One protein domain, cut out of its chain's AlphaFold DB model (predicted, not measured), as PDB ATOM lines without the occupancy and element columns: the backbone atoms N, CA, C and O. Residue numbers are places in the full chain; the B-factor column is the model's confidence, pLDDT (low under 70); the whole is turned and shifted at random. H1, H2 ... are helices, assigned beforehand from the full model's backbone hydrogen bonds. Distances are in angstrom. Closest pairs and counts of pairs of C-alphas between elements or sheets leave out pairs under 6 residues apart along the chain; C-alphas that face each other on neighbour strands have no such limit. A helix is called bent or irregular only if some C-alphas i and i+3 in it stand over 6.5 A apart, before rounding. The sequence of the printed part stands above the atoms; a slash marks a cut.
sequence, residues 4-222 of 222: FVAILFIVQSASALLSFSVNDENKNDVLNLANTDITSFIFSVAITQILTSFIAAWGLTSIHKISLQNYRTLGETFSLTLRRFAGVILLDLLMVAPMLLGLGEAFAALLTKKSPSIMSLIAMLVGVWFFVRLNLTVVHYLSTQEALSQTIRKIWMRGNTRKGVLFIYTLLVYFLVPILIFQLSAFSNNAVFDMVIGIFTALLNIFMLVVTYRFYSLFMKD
ATOM      1  N   PHE A   4      35.314 134.251 149.383       42.12
ATOM      2  CA  PHE A   4      35.057 132.815 149.470       42.12
ATOM      3  C   PHE A   4      33.795 132.423 150.257       42.12
ATOM      4  O   PHE A   4      33.177 131.439 149.896       42.12
ATOM      5  N   VAL A   5      33.363 133.152 151.296       41.31
ATOM      6  CA  VAL A   5      32.146 132.773 152.062       41.31
ATOM      7  C   VAL A   5      30.887 133.119 151.270       41.31
ATOM      8  O   VAL A   5      29.926 132.360 151.266       41.31
ATOM      9  N   ALA A   6      30.927 134.218 150.515       44.00
ATOM     10  CA  ALA A   6      29.897 134.558 149.543       44.00
ATOM     11  C   ALA A   6      29.915 133.609 148.331       44.00
ATOM     12  O   ALA A   6      28.856 133.180 147.892       44.00
ATOM     13  N   ILE A   7      31.095 133.242 147.817       47.66
ATOM     14  CA  ILE A   7      31.236 132.334 146.668       47.66
ATOM     15  C   ILE A   7      30.914 130.884 147.047       47.66
ATOM     16  O   ILE A   7      30.232 130.234 146.277       47.66
ATOM     17  N   LEU A   8      31.301 130.372 148.220       41.16
ATOM     18  CA  LEU A   8      30.901 129.037 148.687       41.16
ATOM     19  C   LEU A   8      29.393 128.958 148.926       41.16
ATOM     20  O   LEU A   8      28.778 127.966 148.553       41.16
ATOM     21  N   PHE A   9      28.780 130.020 149.460       44.94
ATOM     22  CA  PHE A   9      27.327 130.073 149.607       44.94
ATOM     23  C   PHE A   9      26.622 130.180 148.247       44.94
ATOM     24  O   PHE A   9      25.624 129.500 148.024       44.94
ATOM     25  N   ILE A  10      27.142 130.976 147.305       42.94
ATOM     26  CA  ILE A  10      26.618 131.096 145.933       42.94
ATOM     27  C   ILE A  10      26.848 129.811 145.127       42.94
ATOM     28  O   ILE A  10      25.969 129.424 144.380       42.94
ATOM     29  N   VAL A  11      27.965 129.102 145.290       39.91
ATOM     30  CA  VAL A  11      28.261 127.837 144.597       39.91
ATOM     31  C   VAL A  11      27.445 126.686 145.185       39.91
ATOM     32  O   VAL A  11      26.946 125.874 144.411       39.91
ATOM     33  N   GLN A  12      27.203 126.644 146.502       41.47
ATOM     34  CA  GLN A  12      26.274 125.682 147.123       41.47
ATOM     35  C   GLN A  12      24.805 125.978 146.789       41.47
ATOM     36  O   GLN A  12      24.037 125.063 146.509       41.47
ATOM     37  N   SER A  13      24.399 127.251 146.756       38.72
ATOM     38  CA  SER A  13      23.033 127.627 146.361       38.72
ATOM     39  C   SER A  13      22.805 127.545 144.847       38.72
ATOM     40  O   SER A  13      21.706 127.197 144.430       38.72
ATOM     41  N   ALA A  14      23.828 127.769 144.015       34.06
ATOM     42  CA  ALA A  14      23.781 127.551 142.568       34.06
ATOM     43  C   ALA A  14      23.769 126.063 142.218       34.06
ATOM     44  O   ALA A  14      23.042 125.680 141.313       34.06
ATOM     45  N   SER A  15      24.497 125.207 142.941       35.28
ATOM     46  CA  SER A  15      24.356 123.753 142.780       35.28
ATOM     47  C   SER A  15      22.989 123.262 143.273       35.28
ATOM     48  O   SER A  15      22.389 122.432 142.602       35.28
ATOM     49  N   ALA A  16      22.407 123.860 144.321       37.50
ATOM     50  CA  ALA A  16      21.012 123.616 144.710       37.50
ATOM     51  C   ALA A  16      19.984 124.110 143.660       37.50
ATOM     52  O   ALA A  16      19.022 123.405 143.365       37.50
ATOM     53  N   LEU A  17      20.197 125.275 143.035       32.56
ATOM     54  CA  LEU A  17      19.338 125.825 141.971       32.56
ATOM     55  C   LEU A  17      19.479 125.082 140.630       32.56
ATOM     56  O   LEU A  17      18.484 124.873 139.946       32.56
ATOM     57  N   LEU A  18      20.688 124.649 140.261       35.28
ATOM     58  CA  LEU A  18      20.956 123.854 139.054       35.28
ATOM     59  C   LEU A  18      20.574 122.375 139.238       35.28
ATOM     60  O   LEU A  18      20.209 121.718 138.264       35.28
ATOM     61  N   SER A  19      20.554 121.861 140.476       34.62
ATOM     62  CA  SER A  19      19.998 120.533 140.793       34.62
ATOM     63  C   SER A  19      18.480 120.442 140.604       34.62
ATOM     64  O   SER A  19      17.937 119.344 140.530       34.62
ATOM     65  N   PHE A  20      17.788 121.576 140.434       35.81
ATOM     66  CA  PHE A  20      16.386 121.588 140.011       35.81
ATOM     67  C   PHE A  20      16.206 121.184 138.531       35.81
ATOM     68  O   PHE A  20      15.073 121.065 138.073       35.81
ATOM     69  N   SER A  21      17.301 120.954 137.788       35.84
ATOM     70  CA  SER A  21      17.275 120.629 136.355       35.84
ATOM     71  C   SER A  21      18.099 119.400 135.932       35.84
ATOM     72  O   SER A  21      18.141 119.118 134.734       35.84
ATOM     73  N   VAL A  22      18.748 118.645 136.827       35.53
ATOM     74  CA  VAL A  22      19.552 117.475 136.409       35.53
ATOM     75  C   VAL A  22      19.320 116.278 137.333       35.53
ATOM     76  O   VAL A  22      19.779 116.285 138.467       35.53
ATOM     77  N   ASN A  23      18.590 115.294 136.790       33.50
ATOM     78  CA  ASN A  23      18.400 113.885 137.169       33.50
ATOM     79  C   ASN A  23      18.442 113.469 138.655       33.50
ATOM     80  O   ASN A  23      19.412 113.672 139.380       33.50
ATOM     81  N   ASP A  24      17.402 112.727 139.043       41.59
ATOM     82  CA  ASP A  24      17.109 112.175 140.374       41.59
ATOM     83  C   ASP A  24      18.221 111.342 141.054       41.59
ATOM     84  O   ASP A  24      18.111 111.066 142.248       41.59
ATOM     85  N   GLU A  25      19.311 110.981 140.370       40.53
ATOM     86  CA  GLU A  25      20.384 110.137 140.925       40.53
ATOM     87  C   GLU A  25      21.411 110.898 141.792       40.53
ATOM     88  O   GLU A  25      21.955 110.317 142.729       40.53
ATOM     89  N   ASN A  26      21.611 112.211 141.595       42.69
ATOM     90  CA  ASN A  26      22.580 113.018 142.372       42.69
ATOM     91  C   ASN A  26      22.039 113.560 143.714       42.69
ATOM     92  O   ASN A  26      22.750 114.239 144.459       42.69
ATOM     93  N   LYS A  27      20.777 113.270 144.061       43.06
ATOM     94  CA  LYS A  27      20.148 113.721 145.321       43.06
ATOM     95  C   LYS A  27      20.778 113.103 146.575       43.06
ATOM     96  O   LYS A  27      20.686 113.691 147.653       43.06
ATOM     97  N   ASN A  28      21.428 111.949 146.441       40.25
ATOM     98  CA  ASN A  28      22.000 111.214 147.567       40.25
ATOM     99  C   ASN A  28      23.330 111.811 148.066       40.25
ATOM    100  O   ASN A  28      23.636 111.692 149.251       40.25
ATOM    101  N   ASP A  29      24.070 112.534 147.222       45.41
ATOM    102  CA  ASP A  29      25.366 113.119 147.601       45.41
ATOM    103  C   ASP A  29      25.226 114.392 148.444       45.41
ATOM    104  O   ASP A  29      25.985 114.612 149.388       45.41
ATOM    105  N   VAL A  30      24.194 115.201 148.187       43.06
ATOM    106  CA  VAL A  30      23.891 116.395 149.000       43.06
ATOM    107  C   VAL A  30      23.357 116.001 150.382       43.06
ATOM    108  O   VAL A  30      23.654 116.662 151.376       43.06
ATOM    109  N   LEU A  31      22.607 114.895 150.466       39.62
ATOM    110  CA  LEU A  31      22.101 114.356 151.731       39.62
ATOM    111  C   LEU A  31      23.193 113.642 152.546       39.62
ATOM    112  O   LEU A  31      23.175 113.710 153.771       39.62
ATOM    113  N   ASN A  32      24.184 113.026 151.894       41.44
ATOM    114  CA  ASN A  32      25.353 112.458 152.573       41.44
ATOM    115  C   ASN A  32      26.307 113.525 153.141       41.44
ATOM    116  O   ASN A  32      27.004 113.255 154.121       41.44
ATOM    117  N   LEU A  33      26.278 114.756 152.616       43.28
ATOM    118  CA  LEU A  33      26.961 115.913 153.211       43.28
ATOM    119  C   LEU A  33      26.377 116.325 154.577       43.28
ATOM    120  O   LEU A  33      27.058 116.960 155.378       43.28
ATOM    121  N   ALA A  34      25.120 115.963 154.860       47.41
ATOM    122  CA  ALA A  34      24.479 116.215 156.151       47.41
ATOM    123  C   ALA A  34      24.864 115.186 157.233       47.41
ATOM    124  O   ALA A  34      24.616 115.427 158.412       47.41
ATOM    125  N   ASN A  35      25.484 114.064 156.842       44.75
ATOM    126  CA  ASN A  35      26.003 113.036 157.754       44.75
ATOM    127  C   ASN A  35      27.485 113.242 158.112       44.75
ATOM    128  O   ASN A  35      28.035 112.500 158.923       44.75
ATOM    129  N   THR A  36      28.147 114.225 157.502       53.44
ATOM    130  CA  THR A  36      29.498 114.657 157.882       53.44
ATOM    131  C   THR A  36      29.393 115.656 159.033       53.44
ATOM    132  O   THR A  36      28.420 116.399 159.094       53.44
ATOM    133  N   ASP A  37      30.377 115.709 159.937       59.94
ATOM    134  CA  ASP A  37      30.434 116.702 161.021       59.94
ATOM    135  C   ASP A  37      30.417 118.131 160.446       59.94
ATOM    136  O   ASP A  37      31.466 118.731 160.190       59.94
ATOM    137  N   ILE A  38      29.219 118.689 160.248       58.44
ATOM    138  CA  ILE A  38      28.961 120.024 159.689       58.44
ATOM    139  C   ILE A  38      29.797 121.071 160.435       58.44
ATOM    140  O   ILE A  38      30.355 121.988 159.834       58.44
ATOM    141  N   THR A  39      29.966 120.887 161.745       58.50
ATOM    142  CA  THR A  39      30.803 121.721 162.610       58.50
ATOM    143  C   THR A  39      32.273 121.723 162.186       58.50
ATOM    144  O   THR A  39      32.883 122.788 162.122       58.50
ATOM    145  N   SER A  40      32.847 120.560 161.860       61.12
ATOM    146  CA  SER A  40      34.249 120.440 161.429       61.12
ATOM    147  C   SER A  40      34.483 121.089 160.061       61.12
ATOM    148  O   SER A  40      35.478 121.788 159.859       61.12
ATOM    149  N   PHE A  41      33.518 120.943 159.149       63.41
ATOM    150  CA  PHE A  41      33.543 121.567 157.833       63.41
ATOM    151  C   PHE A  41      33.441 123.094 157.934       63.41
ATOM    152  O   PHE A  41      34.281 123.807 157.384       63.41
ATOM    153  N   ILE A  42      32.470 123.608 158.699       64.44
ATOM    154  CA  ILE A  42      32.306 125.049 158.947       64.44
ATOM    155  C   ILE A  42      33.571 125.628 159.581       64.44
ATOM    156  O   ILE A  42      34.039 126.688 159.166       64.44
ATOM    157  N   PHE A  43      34.146 124.931 160.561       63.31
ATOM    158  CA  PHE A  43      35.361 125.371 161.234       63.31
ATOM    159  C   PHE A  43      36.563 125.434 160.280       63.31
ATOM    160  O   PHE A  43      37.276 126.438 160.252       63.31
ATOM    161  N   SER A  44      36.747 124.412 159.438       65.12
ATOM    162  CA  SER A  44      37.800 124.374 158.413       65.12
ATOM    163  C   SER A  44      37.669 125.524 157.404       65.12
ATOM    164  O   SER A  44      38.636 126.246 157.126       65.12
ATOM    165  N   VAL A  45      36.450 125.764 156.909       68.69
ATOM    166  CA  VAL A  45      36.152 126.875 155.995       68.69
ATOM    167  C   VAL A  45      36.415 128.222 156.671       68.69
ATOM    168  O   VAL A  45      37.036 129.101 156.069       68.69
ATOM    169  N   ALA A  46      36.000 128.388 157.929       69.44
ATOM    170  CA  ALA A  46      36.199 129.622 158.682       69.44
ATOM    171  C   ALA A  46      37.689 129.939 158.887       69.44
ATOM    172  O   ALA A  46      38.108 131.069 158.633       69.44
ATOM    173  N   ILE A  47      38.507 128.953 159.275       73.25
ATOM    174  CA  ILE A  47      39.961 129.132 159.429       73.25
ATOM    175  C   ILE A  47      40.598 129.533 158.102       73.25
ATOM    176  O   ILE A  47      41.339 130.518 158.040       73.25
ATOM    177  N   THR A  48      40.284 128.797 157.035       72.12
ATOM    178  CA  THR A  48      40.813 129.075 155.696       72.12
ATOM    179  C   THR A  48      40.447 130.490 155.261       72.12
ATOM    180  O   THR A  48      41.282 131.224 154.725       72.12
ATOM    181  N   GLN A  49      39.225 130.933 155.562       72.81
ATOM    182  CA  GLN A  49      38.784 132.276 155.222       72.81
ATOM    183  C   GLN A  49      39.507 133.365 156.012       72.81
ATOM    184  O   GLN A  49      39.892 134.392 155.451       72.81
ATOM    185  N   ILE A  50      39.683 133.161 157.315       80.88
ATOM    186  CA  ILE A  50      40.393 134.112 158.167       80.88
ATOM    187  C   ILE A  50      41.837 134.256 157.678       80.88
ATOM    188  O   ILE A  50      42.320 135.375 157.509       80.88
ATOM    189  N   LEU A  51      42.503 133.139 157.378       83.44
ATOM    190  CA  LEU A  51      43.889 133.143 156.923       83.44
ATOM    191  C   LEU A  51      44.040 133.813 155.550       83.44
ATOM    192  O   LEU A  51      44.891 134.684 155.375       83.44
ATOM    193  N   THR A  52      43.193 133.457 154.585       80.75
ATOM    194  CA  THR A  52      43.225 134.056 153.240       80.75
ATOM    195  C   THR A  52      42.888 135.547 153.272       80.75
ATOM    196  O   THR A  52      43.548 136.336 152.595       80.75
ATOM    197  N   SER A  53      41.930 135.962 154.108       84.94
ATOM    198  CA  SER A  53      41.615 137.376 154.331       84.94
ATOM    199  C   SER A  53      42.797 138.131 154.937       84.94
ATOM    200  O   SER A  53      43.137 139.222 154.477       84.94
ATOM    201  N   PHE A  54      43.485 137.529 155.910       89.50
ATOM    202  CA  PHE A  54      44.679 138.117 156.509       89.50
ATOM    203  C   PHE A  54      45.805 138.300 155.488       89.50
ATOM    204  O   PHE A  54      46.363 139.392 155.378       89.50
ATOM    205  N   ILE A  55      46.111 137.261 154.707       89.19
ATOM    206  CA  ILE A  55      47.149 137.308 153.667       89.19
ATOM    207  C   ILE A  55      46.823 138.396 152.641       89.19
ATOM    208  O   ILE A  55      47.689 139.192 152.278       89.19
ATOM    209  N   ALA A  56      45.564 138.481 152.215       89.25
ATOM    210  CA  ALA A  56      45.116 139.506 151.290       89.25
ATOM    211  C   ALA A  56      45.270 140.917 151.897       89.25
ATOM    212  O   ALA A  56      45.781 141.821 151.231       89.25
ATOM    213  N   ALA A  57      44.891 141.113 153.167       91.00
ATOM    214  CA  ALA A  57      44.989 142.395 153.876       91.00
ATOM    215  C   ALA A  57      46.445 142.842 154.028       91.00
ATOM    216  O   ALA A  57      46.777 144.020 153.843       91.00
ATOM    217  N   TRP A  58      47.322 141.885 154.313       93.12
ATOM    218  CA  TRP A  58      48.750 142.120 154.426       93.12
ATOM    219  C   TRP A  58      49.378 142.452 153.070       93.12
ATOM    220  O   TRP A  58      50.112 143.440 152.959       93.12
ATOM    221  N   GLY A  59      49.029 141.703 152.022       91.31
ATOM    222  CA  GLY A  59      49.456 141.982 150.651       91.31
ATOM    223  C   GLY A  59      49.032 143.378 150.198       91.31
ATOM    224  O   GLY A  59      49.848 144.147 149.694       91.31
ATOM    225  N   LEU A  60      47.788 143.767 150.475       91.62
ATOM    226  CA  LEU A  60      47.262 145.086 150.133       91.62
ATOM    227  C   LEU A  60      47.973 146.223 150.883       91.62
ATOM    228  O   LEU A  60      48.324 147.238 150.282       91.62
ATOM    229  N   THR A  61      48.228 146.045 152.181       91.12
ATOM    230  CA  THR A  61      48.981 147.015 152.994       91.12
ATOM    231  C   THR A  61      50.414 147.168 152.480       91.12
ATOM    232  O   THR A  61      50.937 148.283 152.410       91.12
ATOM    233  N   SER A  62      51.034 146.063 152.065       91.44
ATOM    234  CA  SER A  62      52.371 146.055 151.470       91.44
ATOM    235  C   SER A  62      52.391 146.792 150.129       91.44
ATOM    236  O   SER A  62      53.208 147.694 149.943       91.44
ATOM    237  N   ILE A  63      51.435 146.508 149.235       91.38
ATOM    238  CA  ILE A  63      51.269 147.213 147.952       91.38
ATOM    239  C   ILE A  63      51.070 148.715 148.179       91.38
ATOM    240  O   ILE A  63      51.696 149.530 147.499       91.38
ATOM    241  N   HIS A  64      50.244 149.099 149.156       91.19
ATOM    242  CA  HIS A  64      50.022 150.501 149.493       91.19
ATOM    243  C   HIS A  64      51.323 151.209 149.897       91.19
ATOM    244  O   HIS A  64      51.612 152.300 149.404       91.19
ATOM    245  N   LYS A  65      52.142 150.582 150.750       89.12
ATOM    246  CA  LYS A  65      53.426 151.149 151.185       89.12
ATOM    247  C   LYS A  65      54.458 151.228 150.063       89.12
ATOM    248  O   LYS A  65      55.087 152.275 149.913       89.12
ATOM    249  N   ILE A  66      54.546 150.199 149.220       88.88
ATOM    250  CA  ILE A  66      55.387 150.206 148.012       88.88
ATOM    251  C   ILE A  66      54.962 151.341 147.073       88.88
ATOM    252  O   ILE A  66      55.800 152.093 146.584       88.88
ATOM    253  N   SER A  67      53.656 151.525 146.864       87.12
ATOM    254  CA  SER A  67      53.137 152.594 146.007       87.12
ATOM    255  C   SER A  67      53.403 154.001 146.545       87.12
ATOM    256  O   SER A  67      53.357 154.945 145.758       87.12
ATOM    257  N   LEU A  68      53.627 154.158 147.851       85.62
ATOM    258  CA  LEU A  68      54.012 155.428 148.471       85.62
ATOM    259  C   LEU A  68      55.535 155.634 148.513       85.62
ATOM    260  O   LEU A  68      55.981 156.592 149.134       85.62
ATOM    261  N   GLN A  69      56.324 154.729 147.915       83.38
ATOM    262  CA  GLN A  69      57.792 154.707 148.020       83.38
ATOM    263  C   GLN A  69      58.289 154.698 149.480       83.38
ATOM    264  O   GLN A  69      59.417 155.077 149.780       83.38
ATOM    265  N   ASN A  70      57.438 154.246 150.407       78.88
ATOM    266  CA  ASN A  70      57.749 154.130 151.825       78.88
ATOM    267  C   ASN A  70      58.054 152.663 152.116       78.88
ATOM    268  O   ASN A  70      57.181 151.898 152.537       78.88
ATOM    269  N   TYR A  71      59.288 152.275 151.794       71.62
ATOM    270  CA  TYR A  71      59.783 150.908 151.893       71.62
ATOM    271  C   TYR A  71      59.907 150.488 153.359       71.62
ATOM    272  O   TYR A  71      60.959 150.603 153.981       71.62
ATOM    273  N   ARG A  72      58.801 150.005 153.920       77.88
ATOM    274  CA  ARG A  72      58.794 149.296 155.198       77.88
ATOM    275  C   ARG A  72      59.172 147.842 154.995       77.88
ATOM    276  O   ARG A  72      58.879 147.252 153.955       77.88
ATOM    277  N   THR A  73      59.764 147.248 156.024       85.25
ATOM    278  CA  THR A  73      60.028 145.810 156.031       85.25
ATOM    279  C   THR A  73      58.715 145.012 155.976       85.25
ATOM    280  O   THR A  73      57.646 145.472 156.401       85.25
ATOM    281  N   LEU A  74      58.780 143.779 155.464       85.69
ATOM    282  CA  LEU A  74      57.632 142.864 155.458       85.69
ATOM    283  C   LEU A  74      57.106 142.598 156.881       85.69
ATOM    284  O   LEU A  74      55.896 142.525 157.084       85.69
ATOM    285  N   GLY A  75      57.995 142.549 157.879       89.00
ATOM    286  CA  GLY A  75      57.617 142.396 159.288       89.00
ATOM    287  C   GLY A  75      56.823 143.586 159.842       89.00
ATOM    288  O   GLY A  75      55.843 143.403 160.565       89.00
ATOM    289  N   GLU A  76      57.174 144.817 159.464       88.25
ATOM    290  CA  GLU A  76      56.422 146.007 159.880       88.25
ATOM    291  C   GLU A  76      55.023 146.059 159.263       88.25
ATOM    292  O   GLU A  76      54.046 146.353 159.954       88.25
ATOM    293  N   THR A  77      54.903 145.770 157.965       90.69
ATOM    294  CA  THR A  77      53.596 145.727 157.286       90.69
ATOM    295  C   THR A  77      52.719 144.601 157.828       90.69
ATOM    296  O   THR A  77      51.511 144.798 157.977       90.69
ATOM    297  N   PHE A  78      53.319 143.472 158.213       92.75
ATOM    298  CA  PHE A  78      52.638 142.383 158.906       92.75
ATOM    299  C   PHE A  78      52.084 142.844 160.259       92.75
ATOM    300  O   PHE A  78      50.885 142.723 160.505       92.75
ATOM    301  N   SER A  79      52.919 143.451 161.114       92.81
ATOM    302  CA  SER A  79      52.499 143.936 162.440       92.81
ATOM    303  C   SER A  79      51.392 144.992 162.350       92.81
ATOM    304  O   SER A  79      50.418 144.957 163.106       92.81
ATOM    305  N   LEU A  80      51.494 145.913 161.386       90.44
ATOM    306  CA  LEU A  80      50.465 146.923 161.133       90.44
ATOM    307  C   LEU A  80      49.142 146.302 160.683       90.44
ATOM    308  O   LEU A  80      48.085 146.723 161.155       90.44
ATOM    309  N   THR A  81      49.203 145.306 159.797       92.19
ATOM    310  CA  THR A  81      48.016 144.574 159.345       92.19
ATOM    311  C   THR A  81      47.380 143.841 160.518       92.19
ATOM    312  O   THR A  81      46.184 143.994 160.744       92.19
ATOM    313  N   LEU A  82      48.176 143.136 161.327       93.56
ATOM    314  CA  LEU A  82      47.710 142.385 162.493       93.56
ATOM    315  C   LEU A  82      46.944 143.262 163.489       93.56
ATOM    316  O   LEU A  82      45.835 142.910 163.885       93.56
ATOM    317  N   ARG A  83      47.471 144.448 163.821       93.56
ATOM    318  CA  ARG A  83      46.803 145.403 164.727       93.56
ATOM    319  C   ARG A  83      45.446 145.887 164.212       93.56
ATOM    320  O   ARG A  83      44.599 146.283 165.004       93.56
ATOM    321  N   ARG A  84      45.247 145.897 162.894       91.50
ATOM    322  CA  ARG A  84      44.029 146.410 162.246       91.50
ATOM    323  C   ARG A  84      43.124 145.311 161.712       91.50
ATOM    324  O   ARG A  84      42.012 145.598 161.281       91.50
ATOM    325  N   PHE A  85      43.564 144.060 161.764       92.56
ATOM    326  CA  PHE A  85      42.867 142.954 161.132       92.56
ATOM    327  C   PHE A  85      41.484 142.702 161.742       92.56
ATOM    328  O   PHE A  85      40.535 142.449 161.010       92.56
ATOM    329  N   ALA A  86      41.318 142.898 163.053       89.94
ATOM    330  CA  ALA A  86      39.999 142.842 163.685       89.94
ATOM    331  C   ALA A  86      39.008 143.847 163.059       89.94
ATOM    332  O   ALA A  86      37.847 143.520 162.820       89.94
ATOM    333  N   GLY A  87      39.482 145.052 162.719       89.62
ATOM    334  CA  GLY A  87      38.693 146.054 162.002       89.62
ATOM    335  C   GLY A  87      38.378 145.645 160.562       89.62
ATOM    336  O   GLY A  87      37.277 145.907 160.090       89.62
ATOM    337  N   VAL A  88      39.302 144.953 159.884       90.25
ATOM    338  CA  VAL A  88      39.054 144.367 158.555       90.25
ATOM    339  C   VAL A  88      37.919 143.354 158.624       90.25
ATOM    340  O   VAL A  88      36.966 143.497 157.869       90.25
ATOM    341  N   ILE A  89      37.980 142.401 159.559       88.88
ATOM    342  CA  ILE A  89      36.938 141.383 159.748       88.88
ATOM    343  C   ILE A  89      35.582 142.024 160.046       88.88
ATOM    344  O   ILE A  89      34.582 141.629 159.455       88.88
ATOM    345  N   LEU A  90      35.540 143.041 160.912       89.94
ATOM    346  CA  LEU A  90      34.292 143.725 161.243       89.94
ATOM    347  C   LEU A  90      33.681 144.445 160.031       89.94
ATOM    348  O   LEU A  90      32.472 144.376 159.827       89.94
ATOM    349  N   LEU A  91      34.501 145.124 159.221       89.56
ATOM    350  CA  LEU A  91      34.038 145.784 157.995       89.56
ATOM    351  C   LEU A  91      33.532 144.777 156.973       89.56
ATOM    352  O   LEU A  91      32.458 144.962 156.410       89.56
ATOM    353  N   ASP A  92      34.298 143.714 156.758       84.44
ATOM    354  CA  ASP A  92      33.943 142.636 155.848       84.44
ATOM    355  C   ASP A  92      32.613 141.984 156.290       84.44
ATOM    356  O   ASP A  92      31.702 141.836 155.474       84.44
ATOM    357  N   LEU A  93      32.433 141.697 157.585       83.81
ATOM    358  CA  LEU A  93      31.173 141.172 158.120       83.81
ATOM    359  C   LEU A  93      30.012 142.150 157.912       83.81
ATOM    360  O   LEU A  93      28.954 141.747 157.435       83.81
ATOM    361  N   LEU A  94      30.208 143.434 158.220       87.19
ATOM    362  CA  LEU A  94      29.182 144.465 158.051       87.19
ATOM    363  C   LEU A  94      28.733 144.577 156.587       87.19
ATOM    364  O   LEU A  94      27.544 144.716 156.315       87.19
ATOM    365  N   MET A  95      29.675 144.498 155.647       84.31
ATOM    366  CA  MET A  95      29.404 144.599 154.212       84.31
ATOM    367  C   MET A  95      28.593 143.422 153.672       84.31
ATOM    368  O   MET A  95      27.783 143.608 152.767       84.31
ATOM    369  N   VAL A  96      28.815 142.220 154.206       79.75
ATOM    370  CA  VAL A  96      28.164 140.992 153.726       79.75
ATOM    371  C   VAL A  96      26.914 140.654 154.554       79.75
ATOM    372  O   VAL A  96      26.065 139.899 154.089       79.75
ATOM    373  N   ALA A  97      26.728 141.257 155.734       82.69
ATOM    374  CA  ALA A  97      25.623 140.961 156.649       82.69
ATOM    375  C   ALA A  97      24.225 140.971 156.000       82.69
ATOM    376  O   ALA A  97      23.505 139.988 156.182       82.69
ATOM    377  N   PRO A  98      23.817 141.981 155.200       82.44
ATOM    378  CA  PRO A  98      22.478 141.962 154.605       82.44
ATOM    379  C   PRO A  98      22.306 140.816 153.598       82.44
ATOM    380  O   PRO A  98      21.230 140.234 153.490       82.44
ATOM    381  N   MET A  99      23.389 140.445 152.906       79.56
ATOM    382  CA  MET A  99      23.400 139.305 151.994       79.56
ATOM    383  C   MET A  99      23.305 137.982 152.764       79.56
ATOM    384  O   MET A  99      22.524 137.123 152.374       79.56
ATOM    385  N   LEU A 100      24.021 137.840 153.889       76.06
ATOM    386  CA  LEU A 100      23.943 136.655 154.759       76.06
ATOM    387  C   LEU A 100      22.534 136.420 155.305       76.06
ATOM    388  O   LEU A 100      22.128 135.269 155.416       76.06
ATOM    389  N   LEU A 101      21.783 137.480 155.618       79.56
ATOM    390  CA  LEU A 101      20.397 137.348 156.077       79.56
ATOM    391  C   LEU A 101      19.496 136.737 154.998       79.56
ATOM    392  O   LEU A 101      18.796 135.763 155.267       79.56
ATOM    393  N   GLY A 102      19.549 137.266 153.769       76.12
ATOM    394  CA  GLY A 102      18.770 136.716 152.655       76.12
ATOM    395  C   GLY A 102      19.167 135.275 152.335       76.12
ATOM    396  O   GLY A 102      18.316 134.403 152.168       76.12
ATOM    397  N   LEU A 103      20.470 135.008 152.331       72.75
ATOM    398  CA  LEU A 103      21.045 133.693 152.082       72.75
ATOM    399  C   LEU A 103      20.665 132.665 153.163       72.75
ATOM    400  O   LEU A 103      20.236 131.562 152.830       72.75
ATOM    401  N   GLY A 104      20.748 133.027 154.443       71.69
ATOM    402  CA  GLY A 104      20.394 132.145 155.557       71.69
ATOM    403  C   GLY A 104      18.943 131.665 155.496       71.69
ATOM    404  O   GLY A 104      18.671 130.485 155.714       71.69
ATOM    405  N   GLU A 105      18.017 132.547 155.116       74.62
ATOM    406  CA  GLU A 105      16.615 132.175 154.909       74.62
ATOM    407  C   GLU A 105      16.435 131.247 153.696       74.62
ATOM    408  O   GLU A 105      15.705 130.258 153.787       74.62
ATOM    409  N   ALA A 106      17.129 131.510 152.582       69.62
ATOM    410  CA  ALA A 106      17.085 130.643 151.403       69.62
ATOM    411  C   ALA A 106      17.583 129.224 151.724       69.62
ATOM    412  O   ALA A 106      16.979 128.239 151.304       69.62
ATOM    413  N   PHE A 107      18.645 129.107 152.522       66.38
ATOM    414  CA  PHE A 107      19.169 127.815 152.955       66.38
ATOM    415  C   PHE A 107      18.225 127.088 153.918       66.38
ATOM    416  O   PHE A 107      17.978 125.894 153.757       66.38
ATOM    417  N   ALA A 108      17.619 127.804 154.868       68.44
ATOM    418  CA  ALA A 108      16.591 127.229 155.735       68.44
ATOM    419  C   ALA A 108      15.374 126.728 154.934       68.44
ATOM    420  O   ALA A 108      14.814 125.672 155.241       68.44
ATOM    421  N   ALA A 109      14.983 127.443 153.876       69.06
ATOM    422  CA  ALA A 109      13.911 127.028 152.972       69.06
ATOM    423  C   ALA A 109      14.264 125.730 152.216       69.06
ATOM    424  O   ALA A 109      13.433 124.824 152.146       69.06
ATOM    425  N   LEU A 110      15.512 125.585 151.751       65.38
ATOM    426  CA  LEU A 110      16.003 124.351 151.121       65.38
ATOM    427  C   LEU A 110      15.945 123.150 152.077       65.38
ATOM    428  O   LEU A 110      15.422 122.099 151.707       65.38
ATOM    429  N   LEU A 111      16.411 123.313 153.321       63.03
ATOM    430  CA  LEU A 111      16.368 122.247 154.332       63.03
ATOM    431  C   LEU A 111      14.936 121.837 154.693       63.03
ATOM    432  O   LEU A 111      14.660 120.666 154.944       63.03
ATOM    433  N   THR A 112      14.010 122.795 154.688       73.12
ATOM    434  CA  THR A 112      12.595 122.566 155.009       73.12
ATOM    435  C   THR A 112      11.741 122.203 153.789       73.12
ATOM    436  O   THR A 112      10.525 122.077 153.920       73.12
ATOM    437  N   LYS A 113      12.354 122.007 152.606       67.00
ATOM    438  CA  LYS A 113      11.678 121.737 151.318       67.00
ATOM    439  C   LYS A 113      10.587 122.763 150.975       67.00
ATOM    440  O   LYS A 113       9.605 122.446 150.304       67.00
ATOM    441  N   LYS A 114      10.750 123.999 151.444       69.38
ATOM    442  CA  LYS A 114       9.833 125.112 151.208       69.38
ATOM    443  C   LYS A 114      10.415 126.028 150.134       69.38
ATOM    444  O   LYS A 114      11.629 126.175 150.026       69.38
ATOM    445  N   SER A 115       9.552 126.672 149.348       70.31
ATOM    446  CA  SER A 115      10.006 127.715 148.423       70.31
ATOM    447  C   SER A 115      10.704 128.840 149.202       70.31
ATOM    448  O   SER A 115      10.143 129.294 150.208       70.31
ATOM    449  N   PRO A 116      11.873 129.329 148.739       70.62
ATOM    450  CA  PRO A 116      12.491 130.539 149.271       70.62
ATOM    451  C   PRO A 116      11.500 131.704 149.248       70.62
ATOM    452  O   PRO A 116      10.679 131.813 148.330       70.62
ATOM    453  N   SER A 117      11.550 132.563 150.266       78.50
ATOM    454  CA  SER A 117      10.631 133.695 150.354       78.50
ATOM    455  C   SER A 117      11.045 134.835 149.420       78.50
ATOM    456  O   SER A 117      12.223 135.048 149.125       78.50
ATOM    457  N   ILE A 118      10.064 135.635 148.999       81.44
ATOM    458  CA  ILE A 118      10.310 136.889 148.271       81.44
ATOM    459  C   ILE A 118      11.142 137.858 149.134       81.44
ATOM    460  O   ILE A 118      11.942 138.630 148.604       81.44
ATOM    461  N   MET A 119      11.008 137.789 150.463       79.25
ATOM    462  CA  MET A 119      11.761 138.627 151.397       79.25
ATOM    463  C   MET A 119      13.260 138.301 151.381       79.25
ATOM    464  O   MET A 119      14.079 139.217 151.349       79.25
ATOM    465  N   SER A 120      13.619 137.017 151.303       78.56
ATOM    466  CA  SER A 120      15.000 136.551 151.132       78.56
ATOM    467  C   SER A 120      15.629 137.105 149.848       78.56
ATOM    468  O   SER A 120      16.758 137.606 149.867       78.56
ATOM    469  N   LEU A 121      14.872 137.112 148.745       79.31
ATOM    470  CA  LEU A 121      15.326 137.670 147.469       79.31
ATOM    471  C   LEU A 121      15.551 139.187 147.554       79.31
ATOM    472  O   LEU A 121      16.580 139.684 147.096       79.31
ATOM    473  N   ILE A 122      14.632 139.925 148.185       83.69
ATOM    474  CA  ILE A 122      14.790 141.368 148.420       83.69
ATOM    475  C   ILE A 122      16.019 141.638 149.298       83.69
ATOM    476  O   ILE A 122      16.830 142.501 148.961       83.69
ATOM    477  N   ALA A 123      16.200 140.884 150.385       83.38
ATOM    478  CA  ALA A 123      17.354 141.013 151.270       83.38
ATOM    479  C   ALA A 123      18.675 140.752 150.528       83.38
ATOM    480  O   ALA A 123      19.634 141.509 150.691       83.38
ATOM    481  N   MET A 124      18.711 139.749 149.646       78.50
ATOM    482  CA  MET A 124      19.877 139.459 148.813       78.50
ATOM    483  C   MET A 124      20.182 140.604 147.835       78.50
ATOM    484  O   MET A 124      21.333 141.029 147.745       78.50
ATOM    485  N   LEU A 125      19.173 141.163 147.154       83.50
ATOM    486  CA  LEU A 125      19.353 142.306 146.244       83.50
ATOM    487  C   LEU A 125      19.854 143.559 146.976       83.50
ATOM    488  O   LEU A 125      20.783 144.224 146.512       83.50
ATOM    489  N   VAL A 126      19.274 143.861 148.139       85.75
ATOM    490  CA  VAL A 126      19.730 144.959 149.003       85.75
ATOM    491  C   VAL A 126      21.161 144.705 149.480       85.75
ATOM    492  O   VAL A 126      21.975 145.628 149.481       85.75
ATOM    493  N   GLY A 127      21.499 143.459 149.817       85.81
ATOM    494  CA  GLY A 127      22.851 143.052 150.189       85.81
ATOM    495  C   GLY A 127      23.867 143.257 149.076       85.81
ATOM    496  O   GLY A 127      24.909 143.857 149.326       85.81
ATOM    497  N   VAL A 128      23.553 142.862 147.841       83.00
ATOM    498  CA  VAL A 128      24.422 143.110 146.680       83.00
ATOM    499  C   VAL A 128      24.616 144.609 146.462       83.00
ATOM    500  O   VAL A 128      25.746 145.072 146.303       83.00
ATOM    501  N   TRP A 129      23.537 145.393 146.504       86.00
ATOM    502  CA  TRP A 129      23.617 146.848 146.365       86.00
ATOM    503  C   TRP A 129      24.494 147.495 147.450       86.00
ATOM    504  O   TRP A 129      25.326 148.358 147.154       86.00
ATOM    505  N   PHE A 130      24.339 147.058 148.700       87.75
ATOM    506  CA  PHE A 130      25.116 147.537 149.841       87.75
ATOM    507  C   PHE A 130      26.596 147.147 149.727       87.75
ATOM    508  O   PHE A 130      27.482 147.985 149.908       87.75
ATOM    509  N   PHE A 131      26.863 145.900 149.335       86.75
ATOM    510  CA  PHE A 131      28.202 145.366 149.121       86.75
ATOM    511  C   PHE A 131      28.957 146.130 148.030       86.75
ATOM    512  O   PHE A 131      30.082 146.574 148.260       86.75
ATOM    513  N   VAL A 132      28.326 146.357 146.871       86.56
ATOM    514  CA  VAL A 132      28.919 147.119 145.756       86.56
ATOM    515  C   VAL A 132      29.349 148.512 146.211       86.56
ATOM    516  O   VAL A 132      30.413 148.989 145.822       86.56
ATOM    517  N   ARG A 133      28.551 149.176 147.056       86.69
ATOM    518  CA  ARG A 133      28.879 150.522 147.548       86.69
ATOM    519  C   ARG A 133      30.050 150.558 148.514       86.69
ATOM    520  O   ARG A 133      30.768 151.554 148.547       86.69
ATOM    521  N   LEU A 134      30.205 149.522 149.329       87.31
ATOM    522  CA  LEU A 134      31.195 149.494 150.399       87.31
ATOM    523  C   LEU A 134      32.417 148.632 150.072       87.31
ATOM    524  O   LEU A 134      33.313 148.546 150.906       87.31
ATOM    525  N   ASN A 135      32.506 148.049 148.875       86.19
ATOM    526  CA  ASN A 135      33.574 147.133 148.448       86.19
ATOM    527  C   ASN A 135      35.016 147.653 148.662       86.19
ATOM    528  O   ASN A 135      35.932 146.856 148.860       86.19
ATOM    529  N   LEU A 136      35.228 148.973 148.661       89.81
ATOM    530  CA  LEU A 136      36.527 149.620 148.869       89.81
ATOM    531  C   LEU A 136      36.783 150.046 150.319       89.81
ATOM    532  O   LEU A 136      37.861 150.555 150.621       89.81
ATOM    533  N   THR A 137      35.835 149.839 151.232       90.12
ATOM    534  CA  THR A 137      35.941 150.305 152.624       90.12
ATOM    535  C   THR A 137      37.119 149.670 153.345       90.12
ATOM    536  O   THR A 137      37.884 150.374 153.996       90.12
ATOM    537  N   VAL A 138      37.326 148.363 153.172       88.94
ATOM    538  CA  VAL A 138      38.482 147.649 153.740       88.94
ATOM    539  C   VAL A 138      39.800 148.177 153.172       88.94
ATOM    540  O   VAL A 138      40.762 148.372 153.913       88.94
ATOM    541  N   VAL A 139      39.838 148.464 151.868       91.25
ATOM    542  CA  VAL A 139      41.028 149.009 151.198       91.25
ATOM    543  C   VAL A 139      41.357 150.398 151.733       91.25
ATOM    544  O   VAL A 139      42.513 150.681 152.053       91.25
ATOM    545  N   HIS A 140      40.335 151.244 151.880       92.38
ATOM    546  CA  HIS A 140      40.470 152.569 152.465       92.38
ATOM    547  C   HIS A 140      40.953 152.476 153.904       92.38
ATOM    548  O   HIS A 140      41.962 153.087 154.228       92.38
ATOM    549  N   TYR A 141      40.312 151.638 154.720       92.19
ATOM    550  CA  TYR A 141      40.682 151.432 156.113       92.19
ATOM    551  C   TYR A 141      42.133 150.983 156.244       92.19
ATOM    552  O   TYR A 141      42.857 151.523 157.060       92.19
ATOM    553  N   LEU A 142      42.616 150.042 155.437       89.62
ATOM    554  CA  LEU A 142      44.016 149.613 155.518       89.62
ATOM    555  C   LEU A 142      44.995 150.695 155.039       89.62
ATOM    556  O   LEU A 142      46.086 150.828 155.598       89.62
ATOM    557  N   SER A 143      44.592 151.497 154.053       87.88
ATOM    558  CA  SER A 143      45.424 152.555 153.471       87.88
ATOM    559  C   SER A 143      45.479 153.824 154.332       87.88
ATOM    560  O   SER A 143      46.496 154.511 154.360       87.88
ATOM    561  N   THR A 144      44.408 154.156 155.054       83.56
ATOM    562  CA  THR A 144      44.314 155.363 155.888       83.56
ATOM    563  C   THR A 144      44.294 154.984 157.361       83.56
ATOM    564  O   THR A 144      43.641 154.026 157.754       83.56
ATOM    565  N   GLN A 145      44.999 155.706 158.234       81.25
ATOM    566  CA  GLN A 145      44.990 155.432 159.686       81.25
ATOM    567  C   GLN A 145      43.703 155.921 160.382       81.25
ATOM    568  O   GLN A 145      43.720 156.297 161.548       81.25
ATOM    569  N   GLU A 146      42.585 155.943 159.660       87.38
ATOM    570  CA  GLU A 146      41.315 156.486 160.131       87.38
ATOM    571  C   GLU A 146      40.492 155.463 160.920       87.38
ATOM    572  O   GLU A 146      40.642 154.243 160.780       87.38
ATOM    573  N   ALA A 147      39.577 155.978 161.745       89.25
ATOM    574  CA  ALA A 147      38.618 155.154 162.464       89.25
ATOM    575  C   ALA A 147      37.615 154.493 161.499       89.25
ATOM    576  O   ALA A 147      37.313 155.010 160.419       89.25
ATOM    577  N   LEU A 148      37.037 153.362 161.917       87.94
ATOM    578  CA  LEU A 148      36.094 152.576 161.110       87.94
ATOM    579  C   LEU A 148      34.879 153.397 160.650       87.94
ATOM    580  O   LEU A 148      34.548 153.403 159.467       87.94
ATOM    581  N   SER A 149      34.259 154.147 161.565       87.75
ATOM    582  CA  SER A 149      33.089 154.987 161.258       87.75
ATOM    583  C   SER A 149      33.407 156.073 160.222       87.75
ATOM    584  O   SER A 149      32.656 156.278 159.267       87.75
ATOM    585  N   GLN A 150      34.571 156.720 160.352       89.44
ATOM    586  CA  GLN A 150      35.029 157.734 159.397       89.44
ATOM    587  C   GLN A 150      35.279 157.120 158.016       89.44
ATOM    588  O   GLN A 150      34.839 157.677 157.009       89.44
ATOM    589  N   THR A 151      35.900 155.938 157.986       90.88
ATOM    590  CA  THR A 151      36.177 155.181 156.759       90.88
ATOM    591  C   THR A 151      34.885 154.857 156.008       90.88
ATOM    592  O   THR A 151      34.762 155.176 154.824       90.88
ATOM    593  N   ILE A 152      33.902 154.267 156.699       90.56
ATOM    594  CA  ILE A 152      32.605 153.900 156.113       90.56
ATOM    595  C   ILE A 152      31.914 155.147 155.567       90.56
ATOM    596  O   ILE A 152      31.492 155.164 154.412       90.56
ATOM    597  N   ARG A 153      31.835 156.217 156.368       90.38
ATOM    598  CA  ARG A 153      31.164 157.457 155.965       90.38
ATOM    599  C   ARG A 153      31.798 158.061 154.714       90.38
ATOM    600  O   ARG A 153      31.074 158.468 153.807       90.38
ATOM    601  N   LYS A 154      33.131 158.112 154.635       88.88
ATOM    602  CA  LYS A 154      33.841 158.665 153.472       88.88
ATOM    603  C   LYS A 154      33.595 157.854 152.206       88.88
ATOM    604  O   LYS A 154      33.253 158.437 151.176       88.88
ATOM    605  N   ILE A 155      33.725 156.530 152.284       90.44
ATOM    606  CA  ILE A 155      33.503 155.651 151.129       90.44
ATOM    607  C   ILE A 155      32.040 155.662 150.703       90.44
ATOM    608  O   ILE A 155      31.764 155.742 149.510       90.44
ATOM    609  N   TRP A 156      31.100 155.704 151.644       89.88
ATOM    610  CA  TRP A 156      29.679 155.809 151.332       89.88
ATOM    611  C   TRP A 156      29.331 157.089 150.563       89.88
ATOM    612  O   TRP A 156      28.642 157.039 149.538       89.88
ATOM    613  N   MET A 157      29.834 158.237 151.030       87.19
ATOM    614  CA  MET A 157      29.600 159.535 150.389       87.19
ATOM    615  C   MET A 157      30.204 159.582 148.983       87.19
ATOM    616  O   MET A 157      29.518 159.965 148.035       87.19
ATOM    617  N   ARG A 158      31.456 159.132 148.823       83.75
ATOM    618  CA  ARG A 158      32.124 159.082 147.511       83.75
ATOM    619  C   ARG A 158      31.532 158.029 146.578       83.75
ATOM    620  O   ARG A 158      31.436 158.246 145.377       83.75
ATOM    621  N   GLY A 159      31.059 156.909 147.113       79.50
ATOM    622  CA  GLY A 159      30.398 155.867 146.331       79.50
ATOM    623  C   GLY A 159      29.072 156.323 145.727       79.50
ATOM    624  O   GLY A 159      28.644 155.786 144.707       79.50
ATOM    625  N   ASN A 160      28.429 157.351 146.296       80.06
ATOM    626  CA  ASN A 160      27.162 157.852 145.773       80.06
ATOM    627  C   ASN A 160      27.295 158.558 144.417       80.06
ATOM    628  O   ASN A 160      26.347 158.520 143.636       80.06
ATOM    629  N   THR A 161      28.443 159.168 144.119       77.44
ATOM    630  CA  THR A 161      28.667 159.877 142.849       77.44
ATOM    631  C   THR A 161      29.157 158.950 141.733       77.44
ATOM    632  O   THR A 161      29.006 159.277 140.562       77.44
ATOM    633  N   ARG A 162      29.698 157.766 142.068       81.38
ATOM    634  CA  ARG A 162      30.416 156.874 141.130       81.38
ATOM    635  C   ARG A 162      29.921 155.429 141.140       81.38
ATOM    636  O   ARG A 162      30.695 154.478 141.030       81.38
ATOM    637  N   LYS A 163      28.604 155.261 141.252       83.56
ATOM    638  CA  LYS A 163      27.949 153.949 141.398       83.56
ATOM    639  C   LYS A 163      28.299 152.980 140.261       83.56
ATOM    640  O   LYS A 163      28.593 151.823 140.530       83.56
ATOM    641  N   GLY A 164      28.315 153.457 139.011       83.81
ATOM    642  CA  GLY A 164      28.611 152.621 137.839       83.81
ATOM    643  C   GLY A 164      30.041 152.076 137.832       83.81
ATOM    644  O   GLY A 164      30.255 150.898 137.571       83.81
ATOM    645  N   VAL A 165      31.014 152.905 138.211       87.00
ATOM    646  CA  VAL A 165      32.433 152.518 138.259       87.00
ATOM    647  C   VAL A 165      32.674 151.472 139.353       87.00
ATOM    648  O   VAL A 165      33.335 150.464 139.107       87.00
ATOM    649  N   LEU A 166      32.070 151.651 140.536       87.19
ATOM    650  CA  LEU A 166      32.106 150.651 141.613       87.19
ATOM    651  C   LEU A 166      31.424 149.339 141.216       87.19
ATOM    652  O   LEU A 166      31.909 148.265 141.576       87.19
ATOM    653  N   PHE A 167      30.319 149.415 140.473       86.81
ATOM    654  CA  PHE A 167      29.605 148.239 139.990       86.81
ATOM    655  C   PHE A 167      30.452 147.427 139.005       86.81
ATOM    656  O   PHE A 167      30.639 146.234 139.225       86.81
ATOM    657  N   ILE A 168      31.038 148.071 137.987       87.00
ATOM    658  CA  ILE A 168      31.913 147.408 137.002       87.00
ATOM    659  C   ILE A 168      33.112 146.756 137.692       87.00
ATOM    660  O   ILE A 168      33.422 145.596 137.431       87.00
ATOM    661  N   TYR A 169      33.760 147.472 138.612       88.38
ATOM    662  CA  TYR A 169      34.857 146.910 139.394       88.38
ATOM    663  C   TYR A 169      34.407 145.703 140.226       88.38
ATOM    664  O   TYR A 169      35.091 144.680 140.240       88.38
ATOM    665  N   THR A 170      33.241 145.780 140.876       84.50
ATOM    666  CA  THR A 170      32.708 144.647 141.645       84.50
ATOM    667  C   THR A 170      32.481 143.441 140.742       84.50
ATOM    668  O   THR A 170      32.916 142.345 141.079       84.50
ATOM    669  N   LEU A 171      31.864 143.643 139.576       81.44
ATOM    670  CA  LEU A 171      31.621 142.586 138.600       81.44
ATOM    671  C   LEU A 171      32.936 141.936 138.139       81.44
ATOM    672  O   LEU A 171      33.051 140.718 138.090       81.44
ATOM    673  N   LEU A 172      33.963 142.735 137.853       84.12
ATOM    674  CA  LEU A 172      35.251 142.218 137.399       84.12
ATOM    675  C   LEU A 172      35.936 141.391 138.498       84.12
ATOM    676  O   LEU A 172      36.311 140.242 138.274       84.12
ATOM    677  N   VAL A 173      36.079 141.952 139.700       82.25
ATOM    678  CA  VAL A 173      36.901 141.346 140.758       82.25
ATOM    679  C   VAL A 173      36.180 140.225 141.502       82.25
ATOM    680  O   VAL A 173      36.811 139.250 141.900       82.25
ATOM    681  N   TYR A 174      34.873 140.362 141.718       77.31
ATOM    682  CA  TYR A 174      34.096 139.464 142.576       77.31
ATOM    683  C   TYR A 174      33.231 138.471 141.798       77.31
ATOM    684  O   TYR A 174      32.718 137.540 142.411       77.31
ATOM    685  N   PHE A 175      33.070 138.641 140.482       75.94
ATOM    686  CA  PHE A 175      32.260 137.744 139.655       75.94
ATOM    687  C   PHE A 175      33.072 137.124 138.513       75.94
ATOM    688  O   PHE A 175      33.239 135.908 138.477       75.94
ATOM    689  N   LEU A 176      33.658 137.940 137.631       76.75
ATOM    690  CA  LEU A 176      34.373 137.453 136.445       76.75
ATOM    691  C   LEU A 176      35.583 136.578 136.805       76.75
ATOM    692  O   LEU A 176      35.727 135.481 136.270       76.75
ATOM    693  N   VAL A 177      36.437 137.045 137.720       78.69
ATOM    694  CA  VAL A 177      37.645 136.312 138.133       78.69
ATOM    695  C   VAL A 177      37.312 134.966 138.790       78.69
ATOM    696  O   VAL A 177      37.845 133.952 138.335       78.69
ATOM    697  N   PRO A 178      36.418 134.896 139.797       74.50
ATOM    698  CA  PRO A 178      35.993 133.618 140.357       74.50
ATOM    699  C   PRO A 178      35.389 132.652 139.341       74.50
ATOM    700  O   PRO A 178      35.687 131.464 139.401       74.50
ATOM    701  N   ILE A 179      34.572 133.143 138.403       72.62
ATOM    702  CA  ILE A 179      33.992 132.297 137.351       72.62
ATOM    703  C   ILE A 179      35.087 131.729 136.457       72.62
ATOM    704  O   ILE A 179      35.057 130.544 136.148       72.62
ATOM    705  N   LEU A 180      36.065 132.546 136.070       75.19
ATOM    706  CA  LEU A 180      37.194 132.086 135.269       75.19
ATOM    707  C   LEU A 180      37.963 130.980 136.001       75.19
ATOM    708  O   LEU A 180      38.199 129.926 135.421       75.19
ATOM    709  N   ILE A 181      38.293 131.188 137.280       75.00
ATOM    710  CA  ILE A 181      38.975 130.181 138.108       75.00
ATOM    711  C   ILE A 181      38.135 128.901 138.196       75.00
ATOM    712  O   ILE A 181      38.658 127.817 137.975       75.00
ATOM    713  N   PHE A 182      36.833 129.025 138.465       74.31
ATOM    714  CA  PHE A 182      35.925 127.885 138.566       74.31
ATOM    715  C   PHE A 182      35.870 127.069 137.271       74.31
ATOM    716  O   PHE A 182      35.999 125.849 137.313       74.31
ATOM    717  N   GLN A 183      35.719 127.736 136.124       74.94
ATOM    718  CA  GLN A 183      35.690 127.070 134.823       74.94
ATOM    719  C   GLN A 183      37.018 126.365 134.536       74.94
ATOM    720  O   GLN A 183      37.008 125.207 134.136       74.94
ATOM    721  N   LEU A 184      38.159 127.012 134.801       73.19
ATOM    722  CA  LEU A 184      39.476 126.386 134.639       73.19
ATOM    723  C   LEU A 184      39.621 125.130 135.506       73.19
ATOM    724  O   LEU A 184      40.068 124.101 135.005       73.19
ATOM    725  N   SER A 185      39.208 125.200 136.773       72.38
ATOM    726  CA  SER A 185      39.223 124.053 137.685       72.38
ATOM    727  C   SER A 185      38.314 122.918 137.219       72.38
ATOM    728  O   SER A 185      38.682 121.758 137.352       72.38
ATOM    729  N   ALA A 186      37.155 123.228 136.631       73.56
ATOM    730  CA  ALA A 186      36.224 122.220 136.125       73.56
ATOM    731  C   ALA A 186      36.766 121.433 134.915       73.56
ATOM    732  O   ALA A 186      36.352 120.300 134.695       73.56
ATOM    733  N   PHE A 187      37.698 122.002 134.142       73.50
ATOM    734  CA  PHE A 187      38.379 121.296 133.046       73.50
ATOM    735  C   PHE A 187      39.539 120.409 133.516       73.50
ATOM    736  O   PHE A 187      40.163 119.728 132.696       73.50
ATOM    737  N   SER A 188      39.869 120.431 134.808       72.94
ATOM    738  CA  SER A 188      40.974 119.646 135.333       72.94
ATOM    739  C   SER A 188      40.607 118.183 135.499       72.94
ATOM    740  O   SER A 188      39.713 117.832 136.260       72.94
ATOM    741  N   ASN A 189      41.358 117.323 134.814       78.25
ATOM    742  CA  ASN A 189      41.207 115.871 134.909       78.25
ATOM    743  C   ASN A 189      42.415 115.188 135.569       78.25
ATOM    744  O   ASN A 189      42.420 113.970 135.695       78.25
ATOM    745  N   ASN A 190      43.459 115.939 135.942       82.81
ATOM    746  CA  ASN A 190      44.721 115.384 136.436       82.81
ATOM    747  C   ASN A 190      45.346 116.281 137.514       82.81
ATOM    748  O   ASN A 190      45.417 117.496 137.344       82.81
ATOM    749  N   ALA A 191      45.953 115.673 138.538       84.31
ATOM    750  CA  ALA A 191      46.567 116.389 139.665       84.31
ATOM    751  C   ALA A 191      47.671 117.391 139.261       84.31
ATOM    752  O   ALA A 191      47.845 118.433 139.889       84.31
ATOM    753  N   VAL A 192      48.423 117.105 138.191       85.62
ATOM    754  CA  VAL A 192      49.429 118.042 137.655       85.62
ATOM    755  C   VAL A 192      48.759 119.303 137.103       85.62
ATOM    756  O   VAL A 192      49.264 120.407 137.286       85.62
ATOM    757  N   PHE A 193      47.606 119.151 136.452       83.62
ATOM    758  CA  PHE A 193      46.850 120.274 135.912       83.62
ATOM    759  C   PHE A 193      46.203 121.097 137.037       83.62
ATOM    760  O   PHE A 193      46.286 122.323 136.996       83.62
ATOM    761  N   ASP A 194      45.705 120.451 138.101       78.69
ATOM    762  CA  ASP A 194      45.247 121.133 139.325       78.69
ATOM    763  C   ASP A 194      46.344 121.993 139.954       78.69
ATOM    764  O   ASP A 194      46.105 123.138 140.343       78.69
ATOM    765  N   MET A 195      47.572 121.470 140.022       86.44
ATOM    766  CA  MET A 195      48.714 122.219 140.545       86.44
ATOM    767  C   MET A 195      48.999 123.472 139.705       86.44
ATOM    768  O   MET A 195      49.205 124.555 140.258       86.44
ATOM    769  N   VAL A 196      48.975 123.351 138.375       88.56
ATOM    770  CA  VAL A 196      49.170 124.484 137.455       88.56
ATOM    771  C   VAL A 196      48.051 125.517 137.609       88.56
ATOM    772  O   VAL A 196      48.339 126.712 137.717       88.56
ATOM    773  N   ILE A 197      46.790 125.081 137.690       83.94
ATOM    774  CA  ILE A 197      45.642 125.965 137.946       83.94
ATOM    775  C   ILE A 197      45.786 126.657 139.301       83.94
ATOM    776  O   ILE A 197      45.499 127.849 139.408       83.94
ATOM    777  N   GLY A 198      46.274 125.959 140.328       82.44
ATOM    778  CA  GLY A 198      46.540 126.530 141.646       82.44
ATOM    779  C   GLY A 198      47.567 127.664 141.598       82.44
ATOM    780  O   GLY A 198      47.323 128.743 142.141       82.44
ATOM    781  N   ILE A 199      48.681 127.463 140.886       86.31
ATOM    782  CA  ILE A 199      49.705 128.503 140.678       86.31
ATOM    783  C   ILE A 199      49.117 129.691 139.913       86.31
ATOM    784  O   ILE A 199      49.283 130.841 140.326       86.31
ATOM    785  N   PHE A 200      48.395 129.426 138.823       87.06
ATOM    786  CA  PHE A 200      47.744 130.468 138.035       87.06
ATOM    787  C   PHE A 200      46.736 131.267 138.874       87.06
ATOM    788  O   PHE A 200      46.740 132.496 138.849       87.06
ATOM    789  N   THR A 201      45.935 130.583 139.691       82.00
ATOM    790  CA  THR A 201      44.963 131.186 140.611       82.00
ATOM    791  C   THR A 201      45.649 132.086 141.635       82.00
ATOM    792  O   THR A 201      45.194 133.203 141.882       82.00
ATOM    793  N   ALA A 202      46.774 131.650 142.209       84.19
ATOM    794  CA  ALA A 202      47.552 132.463 143.140       84.19
ATOM    795  C   ALA A 202      48.106 133.735 142.471       84.19
ATOM    796  O   ALA A 202      47.983 134.827 143.032       84.19
ATOM    797  N   LEU A 203      48.653 133.618 141.254       87.44
ATOM    798  CA  LEU A 203      49.132 134.763 140.472       87.44
ATOM    799  C   LEU A 203      48.003 135.744 140.157       87.44
ATOM    800  O   LEU A 203      48.164 136.952 140.343       87.44
ATOM    801  N   LEU A 204      46.852 135.226 139.729       85.62
ATOM    802  CA  LEU A 204      45.669 136.022 139.431       85.62
ATOM    803  C   LEU A 204      45.199 136.763 140.692       85.62
ATOM    804  O   LEU A 204      44.995 137.973 140.649       85.62
ATOM    805  N   ASN A 205      45.134 136.096 141.845       84.50
ATOM    806  CA  ASN A 205      44.768 136.727 143.115       84.50
ATOM    807  C   ASN A 205      45.723 137.865 143.514       84.50
ATOM    808  O   ASN A 205      45.266 138.939 143.908       84.50
ATOM    809  N   ILE A 206      47.041 137.679 143.367       86.50
ATOM    810  CA  ILE A 206      48.027 138.745 143.620       86.50
ATOM    811  C   ILE A 206      47.824 139.910 142.646       86.50
ATOM    812  O   ILE A 206      47.797 141.072 143.064       86.50
ATOM    813  N   PHE A 207      47.632 139.616 141.360       89.06
ATOM    814  CA  PHE A 207      47.339 140.628 140.349       89.06
ATOM    815  C   PHE A 207      46.070 141.419 140.698       89.06
ATOM    816  O   PHE A 207      46.075 142.652 140.647       89.06
ATOM    817  N   MET A 208      45.017 140.744 141.168       86.69
ATOM    818  CA  MET A 208      43.785 141.397 141.604       86.69
ATOM    819  C   MET A 208      43.981 142.312 142.808       86.69
ATOM    820  O   MET A 208      43.317 143.345 142.873       86.69
ATOM    821  N   LEU A 209      44.900 142.012 143.732       88.69
ATOM    822  CA  LEU A 209      45.234 142.935 144.825       88.69
ATOM    823  C   LEU A 209      45.864 144.231 144.300       88.69
ATOM    824  O   LEU A 209      45.513 145.320 144.762       88.69
ATOM    825  N   VAL A 210      46.748 144.135 143.302       91.25
ATOM    826  CA  VAL A 210      47.363 145.308 142.659       91.25
ATOM    827  C   VAL A 210      46.309 146.135 141.924       91.25
ATOM    828  O   VAL A 210      46.247 147.353 142.114       91.25
ATOM    829  N   VAL A 211      45.446 145.488 141.133       90.19
ATOM    830  CA  VAL A 211      44.334 146.146 140.428       90.19
ATOM    831  C   VAL A 211      43.383 146.817 141.420       90.19
ATOM    832  O   VAL A 211      43.050 147.988 141.246       90.19
ATOM    833  N   THR A 212      43.013 146.123 142.498       91.25
ATOM    834  CA  THR A 212      42.164 146.642 143.584       91.25
ATOM    835  C   THR A 212      42.749 147.911 144.187       91.25
ATOM    836  O   THR A 212      42.056 148.922 144.313       91.25
ATOM    837  N   TYR A 213      44.038 147.891 144.524       91.31
ATOM    838  CA  TYR A 213      44.705 149.055 145.086       91.31
ATOM    839  C   TYR A 213      44.762 150.231 144.101       91.31
ATOM    840  O   TYR A 213      44.490 151.374 144.477       91.31
ATOM    841  N   ARG A 214      45.093 149.972 142.830       90.75
ATOM    842  CA  ARG A 214      45.141 151.010 141.788       90.75
ATOM    843  C   ARG A 214      43.775 151.637 141.553       90.75
ATOM    844  O   ARG A 214      43.671 152.862 141.534       90.75
ATOM    845  N   PHE A 215      42.741 150.810 141.446       91.62
ATOM    846  CA  PHE A 215      41.364 151.259 141.317       91.62
ATOM    847  C   PHE A 215      40.944 152.119 142.513       91.62
ATOM    848  O   PHE A 215      40.436 153.221 142.328       91.62
ATOM    849  N   TYR A 216      41.243 151.676 143.738       91.25
ATOM    850  CA  TYR A 216      41.012 152.466 144.946       91.25
ATOM    851  C   TYR A 216      41.741 153.816 144.916       91.25
ATOM    852  O   TYR A 216      41.146 154.846 145.234       91.25
ATOM    853  N   SER A 217      43.017 153.841 144.517       88.62
ATOM    854  CA  SER A 217      43.778 155.089 144.456       88.62
ATOM    855  C   SER A 217      43.180 156.081 143.460       88.62
ATOM    856  O   SER A 217      43.210 157.272 143.751       88.62
ATOM    857  N   LEU A 218      42.681 155.623 142.310       88.19
ATOM    858  CA  LEU A 218      42.000 156.479 141.331       88.19
ATOM    859  C   LEU A 218      40.654 156.957 141.878       88.19
ATOM    860  O   LEU A 218      40.386 158.154 141.913       88.19
ATOM    861  N   PHE A 219      39.869 156.031 142.435       87.69
ATOM    862  CA  PHE A 219      38.585 156.327 143.065       87.69
ATOM    863  C   PHE A 219      38.690 157.395 144.162       87.69
ATOM    864  O   PHE A 219      37.740 158.146 144.376       87.69
ATOM    865  N   MET A 220      39.832 157.459 144.857       86.25
ATOM    866  CA  MET A 220      40.079 158.436 145.910       86.25
ATOM    867  C   MET A 220      40.758 159.738 145.458       86.25
ATOM    868  O   MET A 220      40.743 160.699 146.232       86.25
ATOM    869  N   LYS A 221      41.386 159.782 144.283       80.31
ATOM    870  CA  LYS A 221      42.062 160.991 143.783       80.31
ATOM    871  C   LYS A 221      41.094 161.947 143.103       80.31
ATOM    872  O   LYS A 221      41.178 163.147 143.345       80.31
ATOM    873  N   ASP A 222      40.188 161.392 142.314       52.22
ATOM    874  CA  ASP A 222      39.157 162.148 141.606       52.22
ATOM    875  C   ASP A 222      37.905 162.305 142.485       52.22
ATOM    876  O   ASP A 222      37.047 163.157 142.172       52.22
TER     877      ASP A 222
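Overview. This is residues 4 to 222 of the 222 residues of the protein "Beta-methylgalactoside transporter inner membrane component" of Haemophilus influenzae 22.4-21 (UniProt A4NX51). Helices crowd together at one end, where H6 packs on H4a, H7 and residues 57 to 64 of H3, and H3 crosses H9; from there three arms splay out: the rest of H3, the hairpin of H4b and H5, and the hairpin of H8b and H9. H1 sits loosely between H3 and H4b, and H2 lies at the far end, where residues 20 to 26 and 34 to 40 stick out. The printed part has 219 residues with nine named helices, H1 to H9 in chain order, and no named strand: all helix. It is compact, with a radius of gyration of the C-alphas of 19.2 A and spans of 59 by 45 by 31 A.

Arrangement. H1, residues 4 to 18, and H2, residues 24 to 35, are apart. H3, residues 38 to 67, is close to H1 but not clearly touching; their closest C-alphas, Phe 4 and Gln 49, are 6.9 A apart. H4, residues 74 to 111, one helix by its hydrogen bonds, is bent, with C-alphas 95 and 98 7.4 A apart; its arms H4a, 74 to 95, and H4b, 98 to 111, stand at a steep tilt of 64 degrees. H4a touches residues 54 to 62 of H3, closest C-alphas Trp 58 and Thr 81 at 5.5 A. H5, residues 118 to 134, forms a hairpin with H4b, closest C-alphas Gly 102 and Ser 120 at 4.1 A. H6, residues 137 to 143, touches H4a at a shallow tilt of 17 degrees, closest C-alphas Val 88 and Val 138 at 5.9 A. H7, residues 148 to 159, touches H6, closest C-alphas Tyr 141 and Thr 151 at 5.9 A. H8, residues 163 to 186, one helix by its hydrogen bonds, is bent, with C-alphas 174 and 177 6.5 A apart, into H8a, 163 to 174, and H8b, 177 to 186. H8a touches residues 132 to 133 of H5, closest C-alphas Val 132 and Phe 167 at 5.9 A. H9, residues 191 to 221, forms a hairpin with H8b through residues 194 to 201, closest C-alphas Ile 181 and Thr 201 at 6.6 A; its residues 206 to 213 touch residues 56 to 64 of H3, closest C-alphas Leu 60 and Leu 209 at 6.1 A. O i to N i+4 pairs are within hydrogen-bond range throughout, except in H2, 2 of 8 beside 4 of 9 O i to N i+3, and H4a, 16 of 18.

Along the chain. H1 begins at C-alpha 4 (35.057, 132.815, 149.470). H3 measures 42.8 A, H4a 28.3 A and H9 45.0 A, ending at C-alpha 221 (42.062, 160.991, 143.783).

Size, cuts and confidence. The farthest C-alphas, Asp 24 and Asn 70, are 59.5 A apart. The printed part has no cut and no long link. Mean pLDDT of the printed part is 76.1; residues 4 to 46, 106 to 111, 113 to 114 and 222 are under 70.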